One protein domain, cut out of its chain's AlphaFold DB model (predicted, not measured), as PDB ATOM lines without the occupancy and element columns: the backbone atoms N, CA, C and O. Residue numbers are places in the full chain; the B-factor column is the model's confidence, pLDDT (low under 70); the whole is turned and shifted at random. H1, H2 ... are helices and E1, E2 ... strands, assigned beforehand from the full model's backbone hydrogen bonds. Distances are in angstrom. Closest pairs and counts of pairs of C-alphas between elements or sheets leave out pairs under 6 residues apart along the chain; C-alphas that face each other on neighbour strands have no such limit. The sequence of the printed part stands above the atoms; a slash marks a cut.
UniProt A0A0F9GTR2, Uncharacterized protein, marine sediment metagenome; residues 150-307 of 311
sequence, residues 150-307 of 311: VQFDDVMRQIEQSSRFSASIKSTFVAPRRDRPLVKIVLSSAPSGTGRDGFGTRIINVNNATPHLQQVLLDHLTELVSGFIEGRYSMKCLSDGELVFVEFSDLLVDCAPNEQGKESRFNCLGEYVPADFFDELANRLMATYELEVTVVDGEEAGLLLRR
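AT A GLANCE: This is residues 150 to 307 of the 311 residues of an uncharacterized protein of marine sediment metagenome (UniProt A0A0F9GTR2). Two twisted sheets stand end to end along the longest axis: a sheet of five strands, E1 E5 E6 E9 E8, with H1 over one face and H4 over the other, and a sheet of four strands, E3 E4 E2 E7, with the long helix H2 along one face. E6 and E7 bring the chain from the larger sheet to the smaller. The printed part has 158 residues with four named helices and nine named strands, in the order H1 E1 E2 E3 E4 H2 E5 E6 E7 H3 H4 E8 E9, class mixed. The larger sheet is antiparallel, the smaller mixed. The whole is compact, radius of gyration of the C-alphas 15.7 A, spanning 45 by 33 by 29 A.

HOW THE PARTS SIT: H1, residues 152 to 161, is on the sheet of E1, 166 to 168, E5, 237 to 239, E6, 243 to 247, E9, 302 to 306, and E8, 292 to 297, at a height over the sheet of 9.8 A. It runs slantwise to the strands, at 44 degrees to E6 on the local plane; its closest C-alpha to E8 is Phe 152, 5.7 A from Val 296. N 166 and O 239 of E1 and E5 are 2.7 A apart, N 245 and O 238 of the hairpin E5 and E6 2.8 A, N 246 and O 303 of E6 and E9 2.8 A, and N 294 and O 304 of the hairpin E8 and E9 2.9 A, each within hydrogen-bond range. E3, 193 to 196, and E4, 202 to 207, form a hairpin, with N 195 and O 203 2.8 A apart. E4 is parallel to E2, 183 to 188, with N 186 and O 204 2.8 A apart; E2 is parallel to E7, 252 to 254, with N 187 and O 253 2.8 A apart. H2, 213 to 229, lies over E4 and E2, along the strands, at a height over the sheet of 9.6 A: two layers, a helix on one face; its closest C-alphas to E2 are Leu 224 and Val 183, 7.5 A apart. H3, 269 to 272, is close to H2 but not clearly touching, closest C-alphas Tyr 272 and Gln 214, 5.9 A. H4, 277 to 288, lies over E8, along the strands, at a height over the sheet of 8.8 A, closest C-alphas Ala 282 and Val 293, 5.5 A. H1 and H4 lie on opposite faces: three layers, helices on both faces of a sheet. In H1, H2 and H4 every O i to N i+4 pair is within hydrogen-bond range; H3 is too short for one.

IN THESE COORDINATES: H1 begins at C-alpha 152 (-39.325, -24.887, 41.241) and is 14.2 A long from first to last C-alpha; H2 is 24.6 A, H4 and E8 16.3 A each. E9 ends at C-alpha 306 (-42.137, -34.828, 29.168).

THE WHOLE: The C-alphas of Ser 163 and Pro 211, the two farthest apart, are 47.9 A apart. The printed part has no cut; the links E1 to E2 and E7 to H3 are long. Mean pLDDT of the printed part is 76.2, with 36 residues under 70, among them 162 to 179 and 257 to 263.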
ATOM      1  N   VAL A 150     -45.784 -28.568  40.375       90.31
ATOM      2  CA  VAL A 150     -44.556 -28.864  41.116       90.31
ATOM      3  C   VAL A 150     -43.871 -27.553  41.492       90.31
ATOM      4  O   VAL A 150     -43.965 -26.580  40.750       90.31
ATOM      5  N   GLN A 151     -43.192 -27.499  42.637       91.06
ATOM      6  CA  GLN A 151     -42.422 -26.309  43.006       91.06
ATOM      7  C   GLN A 151     -41.090 -26.283  42.252       91.06
ATOM      8  O   GLN A 151     -40.467 -27.326  42.044       91.06
ATOM      9  N   PHE A 152     -40.616 -25.093  41.895       86.19
ATOM     10  CA  PHE A 152     -39.325 -24.887  41.241       86.19
ATOM     11  C   PHE A 152     -38.175 -25.579  41.992       86.19
ATOM     12  O   PHE A 152     -37.393 -26.313  41.389       86.19
ATOM     13  N   ASP A 153     -38.140 -25.465  43.322       85.38
ATOM     14  CA  ASP A 153     -37.128 -26.116  44.165       85.38
ATOM     15  C   ASP A 153     -37.134 -27.648  44.057       85.38
ATOM     16  O   ASP A 153     -36.103 -28.295  44.256       85.38
ATOM     17  N   ASP A 154     -38.292 -28.257  43.789       85.31
ATOM     18  CA  ASP A 154     -38.396 -29.701  43.570       85.31
ATOM     19  C   ASP A 154     -37.873 -30.079  42.178       85.31
ATOM     20  O   ASP A 154     -37.196 -31.099  42.040       85.31
ATOM     21  N   VAL A 155     -38.132 -29.251  41.159       83.50
ATOM     22  CA  VAL A 155     -37.596 -29.438  39.799       83.50
ATOM     23  C   VAL A 155     -36.073 -29.331  39.811       83.50
ATOM     24  O   VAL A 155     -35.392 -30.202  39.272       83.50
ATOM     25  N   MET A 156     -35.523 -28.320  40.486       81.75
ATOM     26  CA  MET A 156     -34.075 -28.147  40.609       81.75
ATOM     27  C   MET A 156     -33.429 -29.313  41.352       81.75
ATOM     28  O   MET A 156     -32.434 -29.851  40.876       81.75
ATOM     29  N   ARG A 157     -34.043 -29.800  42.440       81.19
ATOM     30  CA  ARG A 157     -33.576 -31.015  43.127       81.19
ATOM     31  C   ARG A 157     -33.586 -32.248  42.223       81.19
ATOM     32  O   ARG A 157     -32.649 -33.039  42.288       81.19
ATOM     33  N   GLN A 158     -34.600 -32.422  41.373       77.56
ATOM     34  CA  GLN A 158     -34.639 -33.527  40.402       77.56
ATOM     35  C   GLN A 158     -33.518 -33.411  39.361       77.56
ATOM     36  O   GLN A 158     -32.858 -34.403  39.055       77.56
ATOM     37  N   ILE A 159     -33.262 -32.201  38.858       73.69
ATOM     38  CA  ILE A 159     -32.196 -31.934  37.886       73.69
ATOM     39  C   ILE A 159     -30.812 -32.156  38.512       73.69
ATOM     40  O   ILE A 159     -29.963 -32.790  37.892       73.69
ATOM     41  N   GLU A 160     -30.585 -31.694  39.744       71.25
ATOM     42  CA  GLU A 160     -29.332 -31.901  40.485       71.25
ATOM     43  C   GLU A 160     -29.059 -33.380  40.789       71.25
ATOM     44  O   GLU A 160     -27.908 -33.818  40.803       71.25
ATOM     45  N   GLN A 161     -30.118 -34.159  41.027       73.00
ATOM     46  CA  GLN A 161     -30.032 -35.606  41.234       73.00
ATOM     47  C   GLN A 161     -29.854 -36.382  39.923       73.00
ATOM     48  O   GLN A 161     -29.463 -37.554  39.953       73.00
ATOM     49  N   SER A 162     -30.104 -35.751  38.773       68.94
ATOM     50  CA  SER A 162     -29.864 -36.360  37.473       68.94
ATOM     51  C   SER A 162     -28.368 -36.417  37.175       68.94
ATOM     52  O   SER A 162     -27.642 -35.426  37.210       68.94
ATOM     53  N   SER A 163     -27.892 -37.610  36.821       58.44
ATOM     54  CA  SER A 163     -26.482 -37.838  36.477       58.44
ATOM     55  C   SER A 163     -26.009 -37.055  35.241       58.44
ATOM     56  O   SER A 163     -24.799 -36.934  35.020       58.44
ATOM     57  N   ARG A 164     -26.935 -36.538  34.417       64.69
ATOM     58  CA  ARG A 164     -26.655 -35.721  33.232       64.69
ATOM     59  C   ARG A 164     -27.752 -34.682  33.038       64.69
ATOM     60  O   ARG A 164     -28.883 -35.042  32.748       64.69
ATOM     61  N   PHE A 165     -27.394 -33.404  33.078       64.44
ATOM     62  CA  PHE A 165     -28.284 -32.314  32.687       64.44
ATOM     63  C   PHE A 165     -27.594 -31.363  31.706       64.44
ATOM     64  O   PHE A 165     -26.366 -31.267  31.637       64.44
ATOM     65  N   SER A 166     -28.400 -30.664  30.917       62.41
ATOM     66  CA  SER A 166     -27.992 -29.661  29.949       62.41
ATOM     67  C   SER A 166     -28.820 -28.402  30.162       62.41
ATOM     68  O   SER A 166     -30.045 -28.425  30.059       62.41
ATOM     69  N   ALA A 167     -28.135 -27.296  30.440       63.81
ATOM     70  CA  ALA A 167     -28.705 -25.964  30.338       63.81
ATOM     71  C   ALA A 167     -28.479 -25.446  28.920       63.81
ATOM     72  O   ALA A 167     -27.343 -25.396  28.440       63.81
ATOM     73  N   SER A 168     -29.554 -25.084  28.230       58.12
ATOM     74  CA  SER A 168     -29.470 -24.625  26.850       58.12
ATOM     75  C   SER A 168     -30.582 -23.635  26.535       58.12
ATOM     76  O   SER A 168     -31.696 -23.729  27.035       58.12
ATOM     77  N   ILE A 169     -30.298 -22.698  25.635       56.16
ATOM     78  CA  ILE A 169     -31.340 -21.901  24.970       56.16
ATOM     79  C   ILE A 169     -31.917 -22.636  23.749       56.16
ATOM     80  O   ILE A 169     -32.964 -22.274  23.227       56.16
ATOM     81  N   LYS A 170     -31.235 -23.688  23.277       52.12
ATOM     82  CA  LYS A 170     -31.644 -24.543  22.158       52.12
ATOM     83  C   LYS A 170     -32.021 -25.915  22.698       52.12
ATOM     84  O   LYS A 170     -31.140 -26.697  23.050       52.12
ATOM     85  N   SER A 171     -33.310 -26.231  22.715       48.50
ATOM     86  CA  SER A 171     -33.757 -27.588  23.026       48.50
ATOM     87  C   SER A 171     -33.757 -28.463  21.772       48.50
ATOM     88  O   SER A 171     -34.243 -28.044  20.721       48.50
ATOM     89  N   THR A 172     -33.237 -29.687  21.855       47.59
ATOM     90  CA  THR A 172     -33.367 -30.722  20.808       47.59
ATOM     91  C   THR A 172     -34.676 -31.515  20.927       47.59
ATOM     92  O   THR A 172     -34.931 -32.403  20.117       47.59
ATOM     93  N   PHE A 173     -35.528 -31.167  21.894       48.78
ATOM     94  CA  PHE A 173     -36.640 -31.983  22.379       48.78
ATOM     95  C   PHE A 173     -37.793 -32.235  21.408       48.78
ATOM     96  O   PHE A 173     -38.579 -33.132  21.676       48.78
ATOM     97  N   VAL A 174     -37.948 -31.518  20.290       50.53
ATOM     98  CA  VAL A 174     -39.111 -31.748  19.393       50.53
ATOM     99  C   VAL A 174     -38.765 -31.746  17.908       50.53
ATOM    100  O   VAL A 174     -39.302 -32.546  17.149       50.53
ATOM    101  N   ALA A 175     -37.796 -30.940  17.485       45.75
ATOM    102  CA  ALA A 175     -37.223 -31.041  16.147       45.75
ATOM    103  C   ALA A 175     -35.746 -30.627  16.186       45.75
ATOM    104  O   ALA A 175     -35.376 -29.795  17.013       45.75
ATOM    105  N   PRO A 176     -34.885 -31.120  15.293       49.84
ATOM    106  CA  PRO A 176     -33.587 -30.519  15.025       49.84
ATOM    107  C   PRO A 176     -33.736 -29.495  13.887       49.84
ATOM    108  O   PRO A 176     -33.661 -29.843  12.712       49.84
ATOM    109  N   ARG A 177     -33.974 -28.213  14.203       50.75
ATOM    110  CA  ARG A 177     -33.833 -27.118  13.220       50.75
ATOM    111  C   ARG A 177     -32.524 -26.370  13.467       50.75
ATOM    112  O   ARG A 177     -32.203 -26.058  14.609       50.75
ATOM    113  N   ARG A 178     -31.771 -26.103  12.388       53.09
ATOM    114  CA  ARG A 178     -30.425 -25.496  12.435       53.09
ATOM    115  C   ARG A 178     -30.411 -24.048  12.936       53.09
ATOM    116  O   ARG A 178     -29.428 -23.659  13.558       53.09
ATOM    117  N   ASP A 179     -31.475 -23.281  12.696       65.44
ATOM    118  CA  ASP A 179     -31.578 -21.882  13.123       65.44
ATOM    119  C   ASP A 179     -32.861 -21.653  13.933       65.44
ATOM    120  O   ASP A 179     -33.964 -21.948  13.466       65.44
ATOM    121  N   ARG A 180     -32.694 -21.187  15.172       72.44
ATOM    122  CA  ARG A 180     -33.768 -20.919  16.135       72.44
ATOM    123  C   ARG A 180     -33.411 -19.677  16.940       72.44
ATOM    124  O   ARG A 180     -32.560 -19.785  17.832       72.44
ATOM    125  N   PRO A 181     -34.034 -18.523  16.660       78.38
ATOM    126  CA  PRO A 181     -33.760 -17.322  17.426       78.38
ATOM    127  C   PRO A 181     -34.279 -17.502  18.852       78.38
ATOM    128  O   PRO A 181     -35.382 -18.018  19.055       78.38
ATOM    129  N   LEU A 182     -33.486 -17.068  19.832       83.25
ATOM    130  CA  LEU A 182     -34.001 -16.793  21.172       83.25
ATOM    131  C   LEU A 182     -35.051 -15.690  21.039       83.25
ATOM    132  O   LEU A 182     -34.840 -14.760  20.259       83.25
ATOM    133  N   VAL A 183     -36.174 -15.797  21.742       83.50
ATOM    134  CA  VAL A 183     -37.241 -14.794  21.655       83.50
ATOM    135  C   VAL A 183     -37.540 -14.208  23.024       83.50
ATOM    136  O   VAL A 183     -37.595 -14.943  24.005       83.50
ATOM    137  N   LYS A 184     -37.737 -12.889  23.072       88.44
ATOM    138  CA  LYS A 184     -38.184 -12.157  24.261       88.44
ATOM    139  C   LYS A 184     -39.321 -11.209  23.908       88.44
ATOM    140  O   LYS A 184     -39.318 -10.611  22.829       88.44
ATOM    141  N   ILE A 185     -40.260 -11.058  24.828       89.75
ATOM    142  CA  ILE A 185     -41.295 -10.033  24.794       89.75
ATOM    143  C   ILE A 185     -40.761  -8.839  25.579       89.75
ATOM    144  O   ILE A 185     -40.343  -8.979  26.726       89.75
ATOM    145  N   VAL A 186     -40.741  -7.672  24.946       88.88
ATOM    146  CA  VAL A 186     -40.310  -6.421  25.569       88.88
ATOM    147  C   VAL A 186     -41.507  -5.494  25.626       88.88
ATOM    148  O   VAL A 186     -42.063  -5.136  24.592       88.88
ATOM    149  N   LEU A 187     -41.897  -5.105  26.829       88.12
ATOM    150  CA  LEU A 187     -42.910  -4.094  27.059       88.12
ATOM    151  C   LEU A 187     -42.231  -2.724  27.139       88.12
ATOM    152  O   LEU A 187     -41.342  -2.512  27.958       88.12
ATOM    153  N   SER A 188     -42.593  -1.788  26.263       85.06
ATOM    154  CA  SER A 188     -41.977  -0.453  26.237       85.06
ATOM    155  C   SER A 188     -42.921   0.610  25.676       85.06
ATOM    156  O   SER A 188     -44.005   0.298  25.203       85.06
ATOM    157  N   SER A 189     -42.522   1.883  25.687       80.06
ATOM    158  CA  SER A 189     -43.278   2.956  25.020       80.06
ATOM    159  C   SER A 189     -43.056   3.013  23.502       80.06
ATOM    160  O   SER A 189     -43.705   3.805  22.814       80.06
ATOM    161  N   ALA A 190     -42.154   2.192  22.954       76.62
ATOM    162  CA  ALA A 190     -41.882   2.156  21.522       76.62
ATOM    163  C   ALA A 190     -43.020   1.457  20.747       76.62
ATOM    164  O   ALA A 190     -43.775   0.675  21.331       76.62
ATOM    165  N   PRO A 191     -43.185   1.718  19.436       77.38
ATOM    166  CA  PRO A 191     -44.221   1.069  18.631       77.38
ATOM    167  C   PRO A 191     -44.131  -0.460  18.681       77.38
ATOM    168  O   PRO A 191     -43.031  -1.020  18.630       77.38
ATOM    169  N   SER A 192     -45.283  -1.133  18.755       77.31
ATOM    170  CA  SER A 192     -45.335  -2.595  18.735       77.31
ATOM    171  C   SER A 192     -44.772  -3.140  17.423       77.31
ATOM    172  O   SER A 192     -45.017  -2.584  16.350       77.31
ATOM    173  N   GLY A 193     -44.028  -4.239  17.489       77.81
ATOM    174  CA  GLY A 193     -43.423  -4.839  16.306       77.81
ATOM    175  C   GLY A 193     -42.353  -5.865  16.636       77.81
ATOM    176  O   GLY A 193     -41.986  -6.075  17.789       77.81
ATOM    177  N   THR A 194     -41.833  -6.518  15.602       83.94
ATOM    178  CA  THR A 194     -40.772  -7.516  15.751       83.94
ATOM    179  C   THR A 194     -39.438  -6.955  15.287       83.94
ATOM    180  O   THR A 194     -39.320  -6.517  14.143       83.94
ATOM    181  N   GLY A 195     -38.429  -7.026  16.147       81.56
ATOM    182  CA  GLY A 195     -37.049  -6.663  15.843       81.56
ATOM    183  C   GLY A 195     -36.083  -7.822  16.072       81.56
ATOM    184  O   GLY A 195     -36.465  -8.913  16.504       81.56
ATOM    185  N   ARG A 196     -34.807  -7.569  15.787       79.62
ATOM    186  CA  ARG A 196     -33.689  -8.401  16.236       79.62
ATOM    187  C   ARG A 196     -32.691  -7.516  16.967       79.62
ATOM    188  O   ARG A 196     -32.445  -6.399  16.515       79.62
ATOM    189  N   ASP A 197     -32.144  -7.999  18.074       72.88
ATOM    190  CA  ASP A 197     -31.017  -7.332  18.724       72.88
ATOM    191  C   ASP A 197     -29.690  -7.629  17.996       72.88
ATOM    192  O   ASP A 197     -29.634  -8.402  17.033       72.88
ATOM    193  N   GLY A 198     -28.602  -7.015  18.472       59.44
ATOM    194  CA  GLY A 198     -27.251  -7.236  17.941       59.44
ATOM    195  C   GLY A 198     -26.695  -8.650  18.169       59.44
ATOM    196  O   GLY A 198     -25.674  -8.993  17.581       59.44
ATOM    197  N   PHE A 199     -27.363  -9.473  18.981       65.00
ATOM    198  CA  PHE A 199     -26.981 -10.849  19.303       65.00
ATOM    199  C   PHE A 199     -27.852 -11.892  18.578       65.00
ATOM    200  O   PHE A 199     -27.649 -13.094  18.748       65.00
ATOM    201  N   GLY A 200     -28.792 -11.454  17.731       69.44
ATOM    202  CA  GLY A 200     -29.688 -12.323  16.966       69.44
ATOM    203  C   GLY A 200     -30.935 -12.788  17.725       69.44
ATOM    204  O   GLY A 200     -31.703 -13.589  17.185       69.44
ATOM    205  N   THR A 201     -31.179 -12.278  18.936       80.38
ATOM    206  CA  THR A 201     -32.425 -12.478  19.685       80.38
ATOM    207  C   THR A 201     -33.555 -11.769  18.956       80.38
ATOM    208  O   THR A 201     -33.456 -10.587  18.623       80.38
ATOM    209  N   ARG A 202     -34.664 -12.465  18.719       84.19
ATOM    210  CA  ARG A 202     -35.895 -11.845  18.237       84.19
ATOM    211  C   ARG A 202     -36.571 -11.130  19.402       84.19
ATOM    212  O   ARG A 202     -36.884 -11.744  20.416       84.19
ATOM    213  N   ILE A 203     -36.833  -9.846  19.228       84.94
ATOM    214  CA  ILE A 203     -37.571  -9.039  20.196       84.94
ATOM    215  C   ILE A 203     -38.979  -8.836  19.659       84.94
ATOM    216  O   ILE A 203     -39.153  -8.345  18.543       84.94
ATOM    217  N   ILE A 204     -39.980  -9.220  20.441       87.50
ATOM    218  CA  ILE A 204     -41.375  -8.846  20.225       87.50
ATOM    219  C   ILE A 204     -41.625  -7.637  21.116       87.50
ATOM    220  O   ILE A 204     -41.822  -7.780  22.318       87.50
ATOM    221  N   ASN A 205     -41.550  -6.443  20.537       84.12
ATOM    222  CA  ASN A 205     -41.868  -5.228  21.262       84.12
ATOM    223  C   ASN A 205     -43.388  -5.065  21.324       84.12
ATOM    224  O   ASN A 205     -44.060  -5.088  20.290       84.12
ATOM    225  N   VAL A 206     -43.910  -4.872  22.526       82.81
ATOM    226  CA  VAL A 206     -45.313  -4.588  22.803       82.81
ATOM    227  C   VAL A 206     -45.370  -3.206  23.429       82.81
ATOM    228  O   VAL A 206     -44.694  -2.929  24.419       82.81
ATOM    229  N   ASN A 207     -46.148  -2.312  22.827       82.19
ATOM    230  CA  ASN A 207     -46.317  -0.976  23.364       82.19
ATOM    231  C   ASN A 207     -47.131  -1.032  24.670       82.19
ATOM    232  O   ASN A 207     -48.197  -1.640  24.724       82.19
ATOM    233  N   ASN A 208     -46.664  -0.370  25.722       82.38
ATOM    234  CA  ASN A 208     -47.333  -0.358  27.023       82.38
ATOM    235  C   ASN A 208     -48.669   0.399  27.032       82.38
ATOM    236  O   ASN A 208     -49.506   0.148  27.894       82.38
ATOM    237  N   ALA A 209     -48.906   1.268  26.051       76.31
ATOM    238  CA  ALA A 209     -50.193   1.908  25.810       76.31
ATOM    239  C   ALA A 209     -51.118   1.079  24.897       76.31
ATOM    240  O   ALA A 209     -52.190   1.557  24.524       76.31
ATOM    241  N   THR A 210     -50.734  -0.145  24.501       73.88
ATOM    242  CA  THR A 210     -51.593  -1.019  23.694       73.88
ATOM    243  C   THR A 210     -52.896  -1.337  24.445       73.88
ATOM    244  O   THR A 210     -52.855  -1.856  25.565       73.88
ATOM    245  N   PRO A 211     -54.075  -1.072  23.847       68.69
ATOM    246  CA  PRO A 211     -55.344  -1.524  24.405       68.69
ATOM    247  C   PRO A 211     -55.341  -3.043  24.576       68.69
ATOM    248  O   PRO A 211     -54.903  -3.763  23.684       68.69
ATOM    249  N   HIS A 212     -55.848  -3.533  25.709       75.44
ATOM    250  CA  HIS A 212     -55.818  -4.963  26.054       75.44
ATOM    251  C   HIS A 212     -54.400  -5.552  26.120       75.44
ATOM    252  O   HIS A 212     -54.209  -6.724  25.805       75.44
ATOM    253  N   LEU A 213     -53.420  -4.752  26.563       75.00
ATOM    254  CA  LEU A 213     -52.023  -5.151  26.740       75.00
ATOM    255  C   LEU A 213     -51.868  -6.556  27.335       75.00
ATOM    256  O   LEU A 213     -51.136  -7.374  26.791       75.00
ATOM    257  N   GLN A 214     -52.593  -6.846  28.416       79.56
ATOM    258  CA  GLN A 214     -52.541  -8.144  29.077       79.56
ATOM    259  C   GLN A 214     -52.836  -9.300  28.111       79.56
ATOM    260  O   GLN A 214     -52.054 -10.236  28.029       79.56
ATOM    261  N   GLN A 215     -53.906  -9.205  27.318       70.62
ATOM    262  CA  GLN A 215     -54.263 -10.237  26.343       70.62
ATOM    263  C   GLN A 215     -53.175 -10.409  25.279       70.62
ATOM    264  O   GLN A 215     -52.806 -11.532  24.956       70.62
ATOM    265  N   VAL A 216     -52.625  -9.301  24.777       74.06
ATOM    266  CA  VAL A 216     -51.535  -9.327  23.789       74.06
ATOM    267  C   VAL A 216     -50.306 -10.052  24.347       74.06
ATOM    268  O   VAL A 216     -49.668 -10.825  23.632       74.06
ATOM    269  N   LEU A 217     -49.994  -9.851  25.630       80.44
ATOM    270  CA  LEU A 217     -48.919 -10.579  26.303       80.44
ATOM    271  C   LEU A 217     -49.227 -12.081  26.388       80.44
ATOM    272  O   LEU A 217     -48.369 -12.881  26.022       80.44
ATOM    273  N   LEU A 218     -50.440 -12.474  26.793       82.69
ATOM    274  CA  LEU A 218     -50.850 -13.885  26.876       82.69
ATOM    275  C   LEU A 218     -50.825 -14.597  25.512       82.69
ATOM    276  O   LEU A 218     -50.371 -15.742  25.412       82.69
ATOM    277  N   ASP A 219     -51.259 -13.917  24.450       76.12
ATOM    278  CA  ASP A 219     -51.247 -14.447  23.084       76.12
ATOM    279  C   ASP A 219     -49.810 -14.679  22.602       76.12
ATOM    280  O   ASP A 219     -49.490 -15.750  22.076       76.12
ATOM    281  N   HIS A 220     -48.915 -13.713  22.841       83.88
ATOM    282  CA  HIS A 220     -47.499 -13.869  22.521       83.88
ATOM    283  C   HIS A 220     -46.840 -14.966  23.357       83.88
ATOM    284  O   HIS A 220     -46.118 -15.783  22.794       83.88
ATOM    285  N   LEU A 221     -47.114 -15.057  24.660       87.12
ATOM    286  CA  LEU A 221     -46.611 -16.148  25.505       87.12
ATOM    287  C   LEU A 221     -47.037 -17.515  24.956       87.12
ATOM    288  O   LEU A 221     -46.202 -18.405  24.787       87.12
ATOM    289  N   THR A 222     -48.309 -17.656  24.582       81.00
ATOM    290  CA  THR A 222     -48.839 -18.886  23.978       81.00
ATOM    291  C   THR A 222     -48.142 -19.217  22.655       81.00
ATOM    292  O   THR A 222     -47.753 -20.368  22.430       81.00
ATOM    293  N   GLU A 223     -47.951 -18.223  21.778       81.50
ATOM    294  CA  GLU A 223     -47.231 -18.383  20.507       81.50
ATOM    295  C   GLU A 223     -45.777 -18.811  20.733       81.50
ATOM    296  O   GLU A 223     -45.274 -19.673  20.010       81.50
ATOM    297  N   LEU A 224     -45.098 -18.234  21.728       85.69
ATOM    298  CA  LEU A 224     -43.699 -18.529  22.018       85.69
ATOM    299  C   LEU A 224     -43.516 -19.948  22.533       85.69
ATOM    300  O   LEU A 224     -42.667 -20.665  22.006       85.69
ATOM    301  N   VAL A 225     -44.343 -20.380  23.482       85.75
ATOM    302  CA  VAL A 225     -44.264 -21.737  24.037       85.75
ATOM    303  C   VAL A 225     -44.637 -22.782  22.980       85.75
ATOM    304  O   VAL A 225     -43.920 -23.767  22.800       85.75
ATOM    305  N   SER A 226     -45.687 -22.531  22.193       78.12
ATOM    306  CA  SER A 226     -46.064 -23.399  21.065       78.12
ATOM    307  C   SER A 226     -44.964 -23.434  19.999       78.12
ATOM    308  O   SER A 226     -44.583 -24.490  19.504       78.12
ATOM    309  N   GLY A 227     -44.382 -22.277  19.677       76.69
ATOM    310  CA  GLY A 227     -43.284 -22.153  18.725       76.69
ATOM    311  C   GLY A 227     -41.979 -22.778  19.218       76.69
ATOM    312  O   GLY A 227     -41.199 -23.262  18.399       76.69
ATOM    313  N   PHE A 228     -41.733 -22.822  20.527       82.75
ATOM    314  CA  PHE A 228     -40.636 -23.583  21.122       82.75
ATOM    315  C   PHE A 228     -40.844 -25.085  20.920       82.75
ATOM    316  O   PHE A 228     -39.946 -25.755  20.406       82.75
ATOM    317  N   ILE A 229     -42.045 -25.591  21.219       76.31
ATOM    318  CA  ILE A 229     -42.408 -26.996  20.989       76.31
ATOM    319  C   ILE A 229     -42.311 -27.331  19.499       76.31
ATOM    320  O   ILE A 229     -41.718 -28.325  19.127       76.31
ATOM    321  N   GLU A 230     -42.761 -26.475  18.592       72.31
ATOM    322  CA  GLU A 230     -42.627 -26.709  17.144       72.31
ATOM    323  C   GLU A 230     -41.196 -26.511  16.617       72.31
ATOM    324  O   GLU A 230     -40.910 -26.692  15.426       72.31
ATOM    325  N   GLY A 231     -40.272 -26.090  17.481       72.12
ATOM    326  CA  GLY A 231     -38.890 -25.853  17.111       72.12
ATOM    327  C   GLY A 231     -38.690 -24.652  16.185       72.12
ATOM    328  O   GLY A 231     -37.716 -24.626  15.424       72.12
ATOM    329  N   ARG A 232     -39.609 -23.686  16.213       75.81
ATOM    330  CA  ARG A 232     -39.499 -22.370  15.568       75.81
ATOM    331  C   ARG A 232     -38.684 -21.396  16.417       75.81
ATOM    332  O   ARG A 232     -37.975 -20.569  15.849       75.81
ATOM    333  N   TYR A 233     -38.759 -21.519  17.740       82.50
ATOM    334  CA  TYR A 233     -38.132 -20.603  18.690       82.50
ATOM    335  C   TYR A 233     -37.199 -21.325  19.661       82.50
ATOM    336  O   TYR A 233     -37.300 -22.532  19.877       82.50
ATOM    337  N   SER A 234     -36.262 -20.561  20.208       81.44
ATOM    338  CA  SER A 234     -35.389 -20.952  21.311       81.44
ATOM    339  C   SER A 234     -35.885 -20.267  22.583       81.44
ATOM    340  O   SER A 234     -36.234 -19.087  22.547       81.44
ATOM    341  N   MET A 235     -35.905 -20.999  23.693       83.56
ATOM    342  CA  MET A 235     -36.248 -20.502  25.029       83.56
ATOM    343  C   MET A 235     -35.254 -21.082  26.030       83.56
ATOM    344  O   MET A 235     -34.670 -22.140  25.778       83.56
ATOM    345  N   LYS A 236     -35.045 -20.384  27.150       81.75
ATOM    346  CA  LYS A 236     -34.207 -20.885  28.241       81.75
ATOM    347  C   LYS A 236     -34.825 -22.180  28.765       81.75
ATOM    348  O   LYS A 236     -36.012 -22.228  29.081       81.75
ATOM    349  N   CYS A 237     -34.036 -23.248  28.773       82.56
ATOM    350  CA  CYS A 237     -34.497 -24.535  29.254       82.56
ATOM    351  C   CYS A 237     -33.384 -25.329  29.937       82.56
ATOM    352  O   CYS A 237     -32.198 -25.207  29.607       82.56
ATOM    353  N   LEU A 238     -33.804 -26.172  30.873       79.88
ATOM    354  CA  LEU A 238     -32.997 -27.215  31.488       79.88
ATOM    355  C   LEU A 238     -33.551 -28.564  31.035       79.88
ATOM    356  O   LEU A 238     -34.762 -28.768  31.019       79.88
ATOM    357  N   SER A 239     -32.685 -29.486  30.631       76.88
ATOM    358  CA  SER A 239     -33.103 -30.812  30.178       76.88
ATOM    359  C   SER A 239     -32.130 -31.889  30.619       76.88
ATOM    360  O   SER A 239     -30.924 -31.662  30.616       76.88
ATOM    361  N   ASP A 240     -32.635 -33.076  30.933       71.00
ATOM    362  CA  ASP A 240     -31.824 -34.270  31.201       71.00
ATOM    363  C   ASP A 240     -31.971 -35.364  30.125       71.00
ATOM    364  O   ASP A 240     -31.449 -36.468  30.267       71.00
ATOM    365  N   GLY A 241     -32.647 -35.043  29.017       66.06
ATOM    366  CA  GLY A 241     -32.952 -35.963  27.920       66.06
ATOM    367  C   GLY A 241     -34.359 -36.564  27.969       66.06
ATOM    368  O   GLY A 241     -34.915 -36.827  26.902       66.06
ATOM    369  N   GLU A 242     -34.964 -36.712  29.150       70.31
ATOM    370  CA  GLU A 242     -36.338 -37.216  29.318       70.31
ATOM    371  C   GLU A 242     -37.326 -36.093  29.646       70.31
ATOM    372  O   GLU A 242     -38.457 -36.082  29.147       70.31
ATOM    373  N   LEU A 243     -36.880 -35.120  30.442       79.56
ATOM    374  CA  LEU A 243     -37.628 -33.908  30.758       79.56
ATOM    375  C   LEU A 243     -36.977 -32.656  30.172       79.56
ATOM    376  O   LEU A 243     -35.763 -32.572  29.956       79.56
ATOM    377  N   VAL A 244     -37.824 -31.663  29.912       85.69
ATOM    378  CA  VAL A 244     -37.427 -30.296  29.586       85.69
ATOM    379  C   VAL A 244     -38.208 -29.354  30.474       85.69
ATOM    380  O   VAL A 244     -39.411 -29.180  30.301       85.69
ATOM    381  N   PHE A 245     -37.513 -28.712  31.398       87.88
ATOM    382  CA  PHE A 245     -38.026 -27.544  32.080       87.88
ATOM    383  C   PHE A 245     -37.818 -26.320  31.187       87.88
ATOM    384  O   PHE A 245     -36.686 -25.982  30.840       87.88
ATOM    385  N   VAL A 246     -38.914 -25.688  30.782       88.69
ATOM    386  CA  VAL A 246     -38.928 -24.427  30.041       88.69
ATOM    387  C   VAL A 246     -39.180 -23.307  31.035       88.69
ATOM    388  O   VAL A 246     -40.254 -23.232  31.627       88.69
ATOM    389  N   GLU A 247     -38.188 -22.445  31.197       87.12
ATOM    390  CA  GLU A 247     -38.198 -21.369  32.181       87.12
ATOM    391  C   GLU A 247     -38.710 -20.076  31.539       87.12
ATOM    392  O   GLU A 247     -38.297 -19.718  30.429       87.12
ATOM    393  N   PHE A 248     -39.610 -19.362  32.220       88.38
ATOM    394  CA  PHE A 248     -40.221 -18.148  31.674       88.38
ATOM    395  C   PHE A 248     -39.680 -16.837  32.261       88.38
ATOM    396  O   PHE A 248     -40.032 -15.770  31.761       88.38
ATOM    397  N   SER A 249     -38.787 -16.889  33.250       79.12
ATOM    398  CA  SER A 249     -38.223 -15.721  33.957       79.12
ATOM    399  C   SER A 249     -37.741 -14.585  33.033       79.12
ATOM    400  O   SER A 249     -38.000 -13.407  33.273       79.12
ATOM    401  N   ASP A 250     -37.093 -14.944  31.923       78.44
ATOM    402  CA  ASP A 250     -36.495 -14.019  30.953       78.44
ATOM    403  C   ASP A 250     -37.365 -13.758  29.714       78.44
ATOM    404  O   ASP A 250     -36.922 -13.103  28.760       78.44
ATOM    405  N   LEU A 251     -38.577 -14.313  29.689       86.88
ATOM    406  CA  LEU A 251     -39.453 -14.290  28.522       86.88
ATOM    407  C   LEU A 251     -40.140 -12.939  28.345       86.88
ATOM    408  O   LEU A 251     -40.350 -12.515  27.209       86.88
ATOM    409  N   LEU A 252     -40.466 -12.272  29.454       89.00
ATOM    410  CA  LEU A 252     -41.082 -10.952  29.479       89.00
ATOM    411  C   LEU A 252     -40.189  -9.974  30.244       89.00
ATOM    412  O   LEU A 252     -39.857 -10.186  31.409       89.00
ATOM    413  N   VAL A 253     -39.823  -8.891  29.567       88.50
ATOM    414  CA  VAL A 253     -39.078  -7.769  30.138       88.50
ATOM    415  C   VAL A 253     -39.956  -6.535  30.053       88.50
ATOM    416  O   VAL A 253     -40.443  -6.201  28.973       88.50
ATOM    417  N   ASP A 254     -40.130  -5.837  31.169       85.94
ATOM    418  CA  ASP A 254     -40.832  -4.563  31.204       85.94
ATOM    419  C   ASP A 254     -39.850  -3.398  31.327       85.94
ATOM    420  O   ASP A 254     -39.200  -3.193  32.349       85.94
ATOM    421  N   CYS A 255     -39.734  -2.625  30.252       83.62
ATOM    422  CA  CYS A 255     -38.913  -1.427  30.190       83.62
ATOM    423  C   CYS A 255     -39.659  -0.167  30.650       83.62
ATOM    424  O   CYS A 255     -39.103   0.929  30.540       83.62
ATOM    425  N   ALA A 256     -40.898  -0.279  31.143       74.75
ATOM    426  CA  ALA A 256     -41.549   0.827  31.825       74.75
ATOM    427  C   ALA A 256     -40.754   1.215  33.089       74.75
ATOM    428  O   ALA A 256     -40.155   0.352  33.736       74.75
ATOM    429  N   PRO A 257     -40.731   2.508  33.457       66.88
ATOM    430  CA  PRO A 257     -40.107   2.925  34.703       66.88
ATOM    431  C   PRO A 257     -40.768   2.195  35.881       66.88
ATOM    432  O   PRO A 257     -41.993   2.226  36.003       66.88
ATOM    433  N   ASN A 258     -39.973   1.552  36.742       64.56
ATOM    434  CA  ASN A 258     -40.466   0.967  37.995       64.56
ATOM    435  C   ASN A 258     -41.092   2.032  38.928       64.56
ATOM    436  O   ASN A 258     -41.062   3.224  38.629       64.56
ATOM    437  N   GLU A 259     -41.622   1.639  40.094       55.75
ATOM    438  CA  GLU A 259     -42.259   2.565  41.060       55.75
ATOM    439  C   GLU A 259     -41.364   3.751  41.481       55.75
ATOM    440  O   GLU A 259     -41.852   4.789  41.923       55.75
ATOM    441  N   GLN A 260     -40.045   3.614  41.314       56.00
ATOM    442  CA  GLN A 260     -39.043   4.640  41.609       56.00
ATOM    443  C   GLN A 260     -38.577   5.422  40.368       56.00
ATOM    444  O   GLN A 260     -37.750   6.328  40.492       56.00
ATOM    445  N   GLY A 261     -39.089   5.081  39.183       59.78
ATOM    446  CA  GLY A 261     -38.850   5.748  37.907       59.78
ATOM    447  C   GLY A 261     -37.506   5.438  37.238       59.78
ATOM    448  O   GLY A 261     -37.074   6.231  36.405       59.78
ATOM    449  N   LYS A 262     -36.805   4.362  37.627       53.97
ATOM    450  CA  LYS A 262     -35.353   4.244  37.371       53.97
ATOM    451  C   LYS A 262     -34.891   3.032  36.570       53.97
ATOM    452  O   LYS A 262     -33.883   3.152  35.883       53.97
ATOM    453  N   GLU A 263     -35.572   1.891  36.648       66.12
ATOM    454  CA  GLU A 263     -35.025   0.632  36.116       66.12
ATOM    455  C   GLU A 263     -36.078  -0.214  35.398       66.12
ATOM    456  O   GLU A 263     -37.261  -0.167  35.743       66.12
ATOM    457  N   SER A 264     -35.623  -0.986  34.403       75.00
ATOM    458  CA  SER A 264     -36.419  -2.036  33.763       75.00
ATOM    459  C   SER A 264     -36.613  -3.214  34.714       75.00
ATOM    460  O   SER A 264     -35.713  -3.564  35.479       75.00
ATOM    461  N   ARG A 265     -37.782  -3.842  34.634       74.94
ATOM    462  CA  ARG A 265     -38.175  -4.992  35.442       74.94
ATOM    463  C   ARG A 265     -38.036  -6.273  34.625       74.94
ATOM    464  O   ARG A 265     -38.514  -6.362  33.494       74.94
ATOM    465  N   PHE A 266     -37.376  -7.261  35.215       77.06
ATOM    466  CA  PHE A 266     -37.249  -8.620  34.689       77.06
ATOM    467  C   PHE A 266     -38.153  -9.550  35.500       77.06
ATOM    468  O   PHE A 266     -38.508  -9.210  36.628       77.06
ATOM    469  N   ASN A 267     -38.525 -10.703  34.939       74.44
ATOM    470  CA  ASN A 267     -39.395 -11.676  35.603       74.44
ATOM    471  C   ASN A 267     -40.746 -11.095  36.071       74.44
ATOM    472  O   ASN A 267     -41.247 -11.387  37.153       74.44
ATOM    473  N   CYS A 268     -41.361 -10.243  35.251       80.69
ATOM    474  CA  CYS A 268     -42.623  -9.585  35.594       80.69
ATOM    475  C   CYS A 268     -43.866 -10.397  35.200       80.69
ATOM    476  O   CYS A 268     -44.975  -9.872  35.211       80.69
ATOM    477  N   LEU A 269     -43.724 -11.683  34.860       83.06
ATOM    478  CA  LEU A 269     -44.857 -12.507  34.429       83.06
ATOM    479  C   LEU A 269     -45.967 -12.566  35.473       83.06
ATOM    480  O   LEU A 269     -47.123 -12.417  35.100       83.06
ATOM    481  N   GLY A 270     -45.634 -12.687  36.759       79.31
ATOM    482  CA  GLY A 270     -46.631 -12.698  37.834       79.31
ATOM    483  C   GLY A 270     -47.475 -11.418  37.932       79.31
ATOM    484  O   GLY A 270     -48.563 -11.455  38.498       79.31
ATOM    485  N   GLU A 271     -47.018 -10.297  37.363       82.31
ATOM    486  CA  GLU A 271     -47.801  -9.055  37.308       82.31
ATOM    487  C   GLU A 271     -48.810  -9.042  36.151       82.31
ATOM    488  O   GLU A 271     -49.876  -8.436  36.260       82.31
ATOM    489  N   TYR A 272     -48.475  -9.693  35.033       81.88
ATOM    490  CA  TYR A 272     -49.265  -9.641  33.798       81.88
ATOM    491  C   TYR A 272     -50.067 -10.920  33.534       81.88
ATOM    492  O   TYR A 272     -51.052 -10.889  32.798       81.88
ATOM    493  N   VAL A 273     -49.676 -12.048  34.118       81.94
ATOM    494  CA  VAL A 273     -50.244 -13.365  33.830       81.94
ATOM    495  C   VAL A 273     -51.214 -13.779  34.943       81.94
ATOM    496  O   VAL A 273     -50.812 -13.839  36.104       81.94
ATOM    497  N   PRO A 274     -52.490 -14.071  34.621       79.50
ATOM    498  CA  PRO A 274     -53.437 -14.635  35.579       79.50
ATOM    499  C   PRO A 274     -52.955 -15.972  36.157       79.50
ATOM    500  O   PRO A 274     -52.306 -16.754  35.467       79.50
ATOM    501  N   ALA A 275     -53.321 -16.261  37.408       74.25
ATOM    502  CA  ALA A 275     -52.867 -17.462  38.117       74.25
ATOM    503  C   ALA A 275     -53.280 -18.787  37.441       74.25
ATOM    504  O   ALA A 275     -52.606 -19.794  37.616       74.25
ATOM    505  N   ASP A 276     -54.373 -18.792  36.679       78.31
ATOM    506  CA  ASP A 276     -54.923 -19.948  35.961       78.31
ATOM    507  C   ASP A 276     -54.414 -20.083  34.515       78.31
ATOM    508  O   ASP A 276     -54.609 -21.123  33.887       78.31
ATOM    509  N   PHE A 277     -53.713 -19.078  33.981       83.44
ATOM    510  CA  PHE A 277     -53.254 -19.095  32.591       83.44
ATOM    511  C   PHE A 277     -52.325 -20.275  32.286       83.44
ATOM    512  O   PHE A 277     -52.407 -20.865  31.209       83.44
ATOM    513  N   PHE A 278     -51.437 -20.643  33.213       85.44
ATOM    514  CA  PHE A 278     -50.518 -21.758  32.986       85.44
ATOM    515  C   PHE A 278     -51.232 -23.113  32.964       85.44
ATOM    516  O   PHE A 278     -50.822 -23.985  32.197       85.44
ATOM    517  N   ASP A 279     -52.340 -23.263  33.693       80.69
ATOM    518  CA  ASP A 279     -53.190 -24.456  33.634       80.69
ATOM    519  C   ASP A 279     -53.896 -24.542  32.275       80.69
ATOM    520  O   ASP A 279     -53.918 -25.596  31.631       80.69
ATOM    521  N   GLU A 280     -54.445 -23.424  31.793       74.94
ATOM    522  CA  GLU A 280     -55.059 -23.341  30.464       74.94
ATOM    523  C   GLU A 280     -54.044 -23.639  29.353       74.94
ATOM    524  O   GLU A 280     -54.315 -24.432  28.443       74.94
ATOM    525  N   LEU A 281     -52.850 -23.047  29.449       79.88
ATOM    526  CA  LEU A 281     -51.761 -23.266  28.508       79.88
ATOM    527  C   LEU A 281     -51.322 -24.733  28.518       79.88
ATOM    528  O   LEU A 281     -51.245 -25.342  27.453       79.88
ATOM    529  N   ALA A 282     -51.095 -25.332  29.689       80.19
ATOM    530  CA  ALA A 282     -50.716 -26.736  29.810       80.19
ATOM    531  C   ALA A 282     -51.760 -27.665  29.173       80.19
ATOM    532  O   ALA A 282     -51.409 -28.518  28.355       80.19
ATOM    533  N   ASN A 283     -53.046 -27.452  29.461       72.44
ATOM    534  CA  ASN A 283     -54.137 -28.209  28.847       72.44
ATOM    535  C   ASN A 283     -54.145 -28.078  27.322       72.44
ATOM    536  O   ASN A 283     -54.251 -29.078  26.608       72.44
ATOM    537  N   ARG A 284     -53.977 -26.856  26.804       64.38
ATOM    538  CA  ARG A 284     -53.908 -26.599  25.361       64.38
ATOM    539  C   ARG A 284     -52.720 -27.304  24.710       64.38
ATOM    540  O   ARG A 284     -52.860 -27.868  23.622       64.38
ATOM    541  N   LEU A 285     -51.563 -27.306  25.366       69.12
ATOM    542  CA  LEU A 285     -50.364 -27.980  24.879       69.12
ATOM    543  C   LEU A 285     -50.535 -29.505  24.883       69.12
ATOM    544  O   LEU A 285     -50.259 -30.125  23.864       69.12
ATOM    545  N   MET A 286     -51.077 -30.102  25.950       70.81
ATOM    546  CA  MET A 286     -51.400 -31.542  26.016       70.81
ATOM    547  C   MET A 286     -52.527 -31.959  25.049       70.81
ATOM    548  O   MET A 286     -52.676 -33.133  24.674       70.81
ATOM    549  N   ALA A 287     -53.382 -31.012  24.656       59.22
ATOM    550  CA  ALA A 287     -54.388 -31.218  23.622       59.22
ATOM    551  C   ALA A 287     -53.768 -31.256  22.220       59.22
ATOM    552  O   ALA A 287     -54.166 -32.094  21.411       59.22
ATOM    553  N   THR A 288     -52.792 -30.383  21.966       55.47
ATOM    554  CA  THR A 288     -52.205 -30.151  20.637       55.47
ATOM    555  C   THR A 288     -51.016 -31.066  20.343       55.47
ATOM    556  O   THR A 288     -50.856 -31.532  19.218       55.47
ATOM    557  N   TYR A 289     -50.186 -31.333  21.347       62.41
ATOM    558  CA  TYR A 289     -48.933 -32.067  21.226       62.41
ATOM    559  C   TYR A 289     -48.987 -33.351  22.062       62.41
ATOM    560  O   TYR A 289     -49.645 -33.417  23.100       62.41
ATOM    561  N   GLU A 290     -48.290 -34.393  21.611       69.25
ATOM    562  CA  GLU A 290     -48.141 -35.651  22.349       69.25
ATOM    563  C   GLU A 290     -47.078 -35.494  23.447       69.25
ATOM    564  O   GLU A 290     -45.954 -35.976  23.343       69.25
ATOM    565  N   LEU A 291     -47.423 -34.710  24.468       73.75
ATOM    566  CA  LEU A 291     -46.561 -34.343  25.587       73.75
ATOM    567  C   LEU A 291     -47.367 -34.372  26.887       73.75
ATOM    568  O   LEU A 291     -48.551 -34.033  26.900       73.75
ATOM    569  N   GLU A 292     -46.703 -34.724  27.979       82.50
ATOM    570  CA  GLU A 292     -47.154 -34.417  29.331       82.50
ATOM    571  C   GLU A 292     -46.630 -33.034  29.723       82.50
ATOM    572  O   GLU A 292     -45.457 -32.719  29.492       82.50
ATOM    573  N   VAL A 293     -47.496 -32.214  30.319       85.94
ATOM    574  CA  VAL A 293     -47.147 -30.868  30.781       85.94
ATOM    575  C   VAL A 293     -47.497 -30.737  32.257       85.94
ATOM    576  O   VAL A 293     -48.626 -31.001  32.662       85.94
ATOM    577  N   THR A 294     -46.515 -30.337  33.057       90.50
ATOM    578  CA  THR A 294     -46.665 -30.007  34.480       90.50
ATOM    579  C   THR A 294     -46.314 -28.533  34.666       90.50
ATOM    580  O   THR A 294     -45.306 -28.068  34.130       90.50
ATOM    581  N   VAL A 295     -47.142 -27.793  35.399       90.94
ATOM    582  CA  VAL A 295     -46.891 -26.388  35.740       90.94
ATOM    583  C   VAL A 295     -45.856 -26.328  36.857       90.94
ATOM    584  O   VAL A 295     -45.942 -27.069  37.837       90.94
ATOM    585  N   VAL A 296     -44.849 -25.474  36.683       90.19
ATOM    586  CA  VAL A 296     -43.818 -25.232  37.693       90.19
ATOM    587  C   VAL A 296     -44.116 -23.904  38.373       90.19
ATOM    588  O   VAL A 296     -44.038 -22.852  37.736       90.19
ATOM    589  N   ASP A 297     -44.452 -23.971  39.657       86.88
ATOM    590  CA  ASP A 297     -44.731 -22.815  40.505       86.88
ATOM    591  C   ASP A 297     -43.445 -22.334  41.200       86.88
ATOM    592  O   ASP A 297     -42.589 -23.141  41.565       86.88
ATOM    593  N   GLY A 298     -43.316 -21.029  41.436       81.88
ATOM    594  CA  GLY A 298     -42.178 -20.441  42.153       81.88
ATOM    595  C   GLY A 298     -41.719 -19.118  41.546       81.88
ATOM    596  O   GLY A 298     -42.396 -18.556  40.686       81.88
ATOM    597  N   GLU A 299     -40.563 -18.618  41.995       72.94
ATOM    598  CA  GLU A 299     -39.967 -17.386  41.450       72.94
ATOM    599  C   GLU A 299     -39.601 -17.534  39.967       72.94
ATOM    600  O   GLU A 299     -39.809 -16.607  39.188       72.94
ATOM    601  N   GLU A 300     -39.134 -18.712  39.548       77.88
ATOM    602  CA  GLU A 300     -38.864 -19.048  38.147       77.88
ATOM    603  C   GLU A 300     -39.979 -19.941  37.585       77.88
ATOM    604  O   GLU A 300     -39.795 -21.131  37.323       77.88
ATOM    605  N   ALA A 301     -41.169 -19.357  37.422       83.50
ATOM    606  CA  ALA A 301     -42.314 -20.060  36.852       83.50
ATOM    607  C   ALA A 301     -42.014 -20.588  35.438       83.50
ATOM    608  O   ALA A 301     -41.301 -19.967  34.638       83.50
ATOM    609  N   GLY A 302     -42.592 -21.740  35.111       90.44
ATOM    610  CA  GLY A 302     -42.327 -22.402  33.843       90.44
ATOM    611  C   GLY A 302     -43.191 -23.628  33.608       90.44
ATOM    612  O   GLY A 302     -44.167 -23.881  34.313       90.44
ATOM    613  N   LEU A 303     -42.815 -24.409  32.601       91.81
ATOM    614  CA  LEU A 303     -43.467 -25.675  32.281       91.81
ATOM    615  C   LEU A 303     -42.441 -26.796  32.239       91.81
ATOM    616  O   LEU A 303     -41.416 -26.694  31.568       91.81
ATOM    617  N   LEU A 304     -42.757 -27.896  32.907       90.38
ATOM    618  CA  LEU A 304     -42.028 -29.142  32.779       90.38
ATOM    619  C   LEU A 304     -42.709 -29.995  31.707       90.38
ATOM    620  O   LEU A 304     -43.864 -30.398  31.853       90.38
ATOM    621  N   LEU A 305     -41.987 -30.243  30.620       89.31
ATOM    622  CA  LEU A 305     -42.435 -31.019  29.472       89.31
ATOM    623  C   LEU A 305     -41.795 -32.405  29.505       89.31
ATOM    624  O   LEU A 305     -40.576 -32.526  29.650       89.31
ATOM    625  N   ARG A 306     -42.601 -33.445  29.300       85.12
ATOM    626  CA  ARG A 306     -42.137 -34.828  29.168       85.12
ATOM    627  C   ARG A 306     -42.789 -35.474  27.952       85.12
ATOM    628  O   ARG A 306     -43.964 -35.248  27.675       85.12
ATOM    629  N   ARG A 307     -42.032 -36.272  27.198       70.62
ATOM    630  CA  ARG A 307     -42.628 -37.134  26.168       70.62
ATOM    631  C   ARG A 307     -43.216 -38.366  26.855       70.62
ATOM    632  O   ARG A 307     -42.504 -38.962  27.663       70.62
TER     633      ARG A 307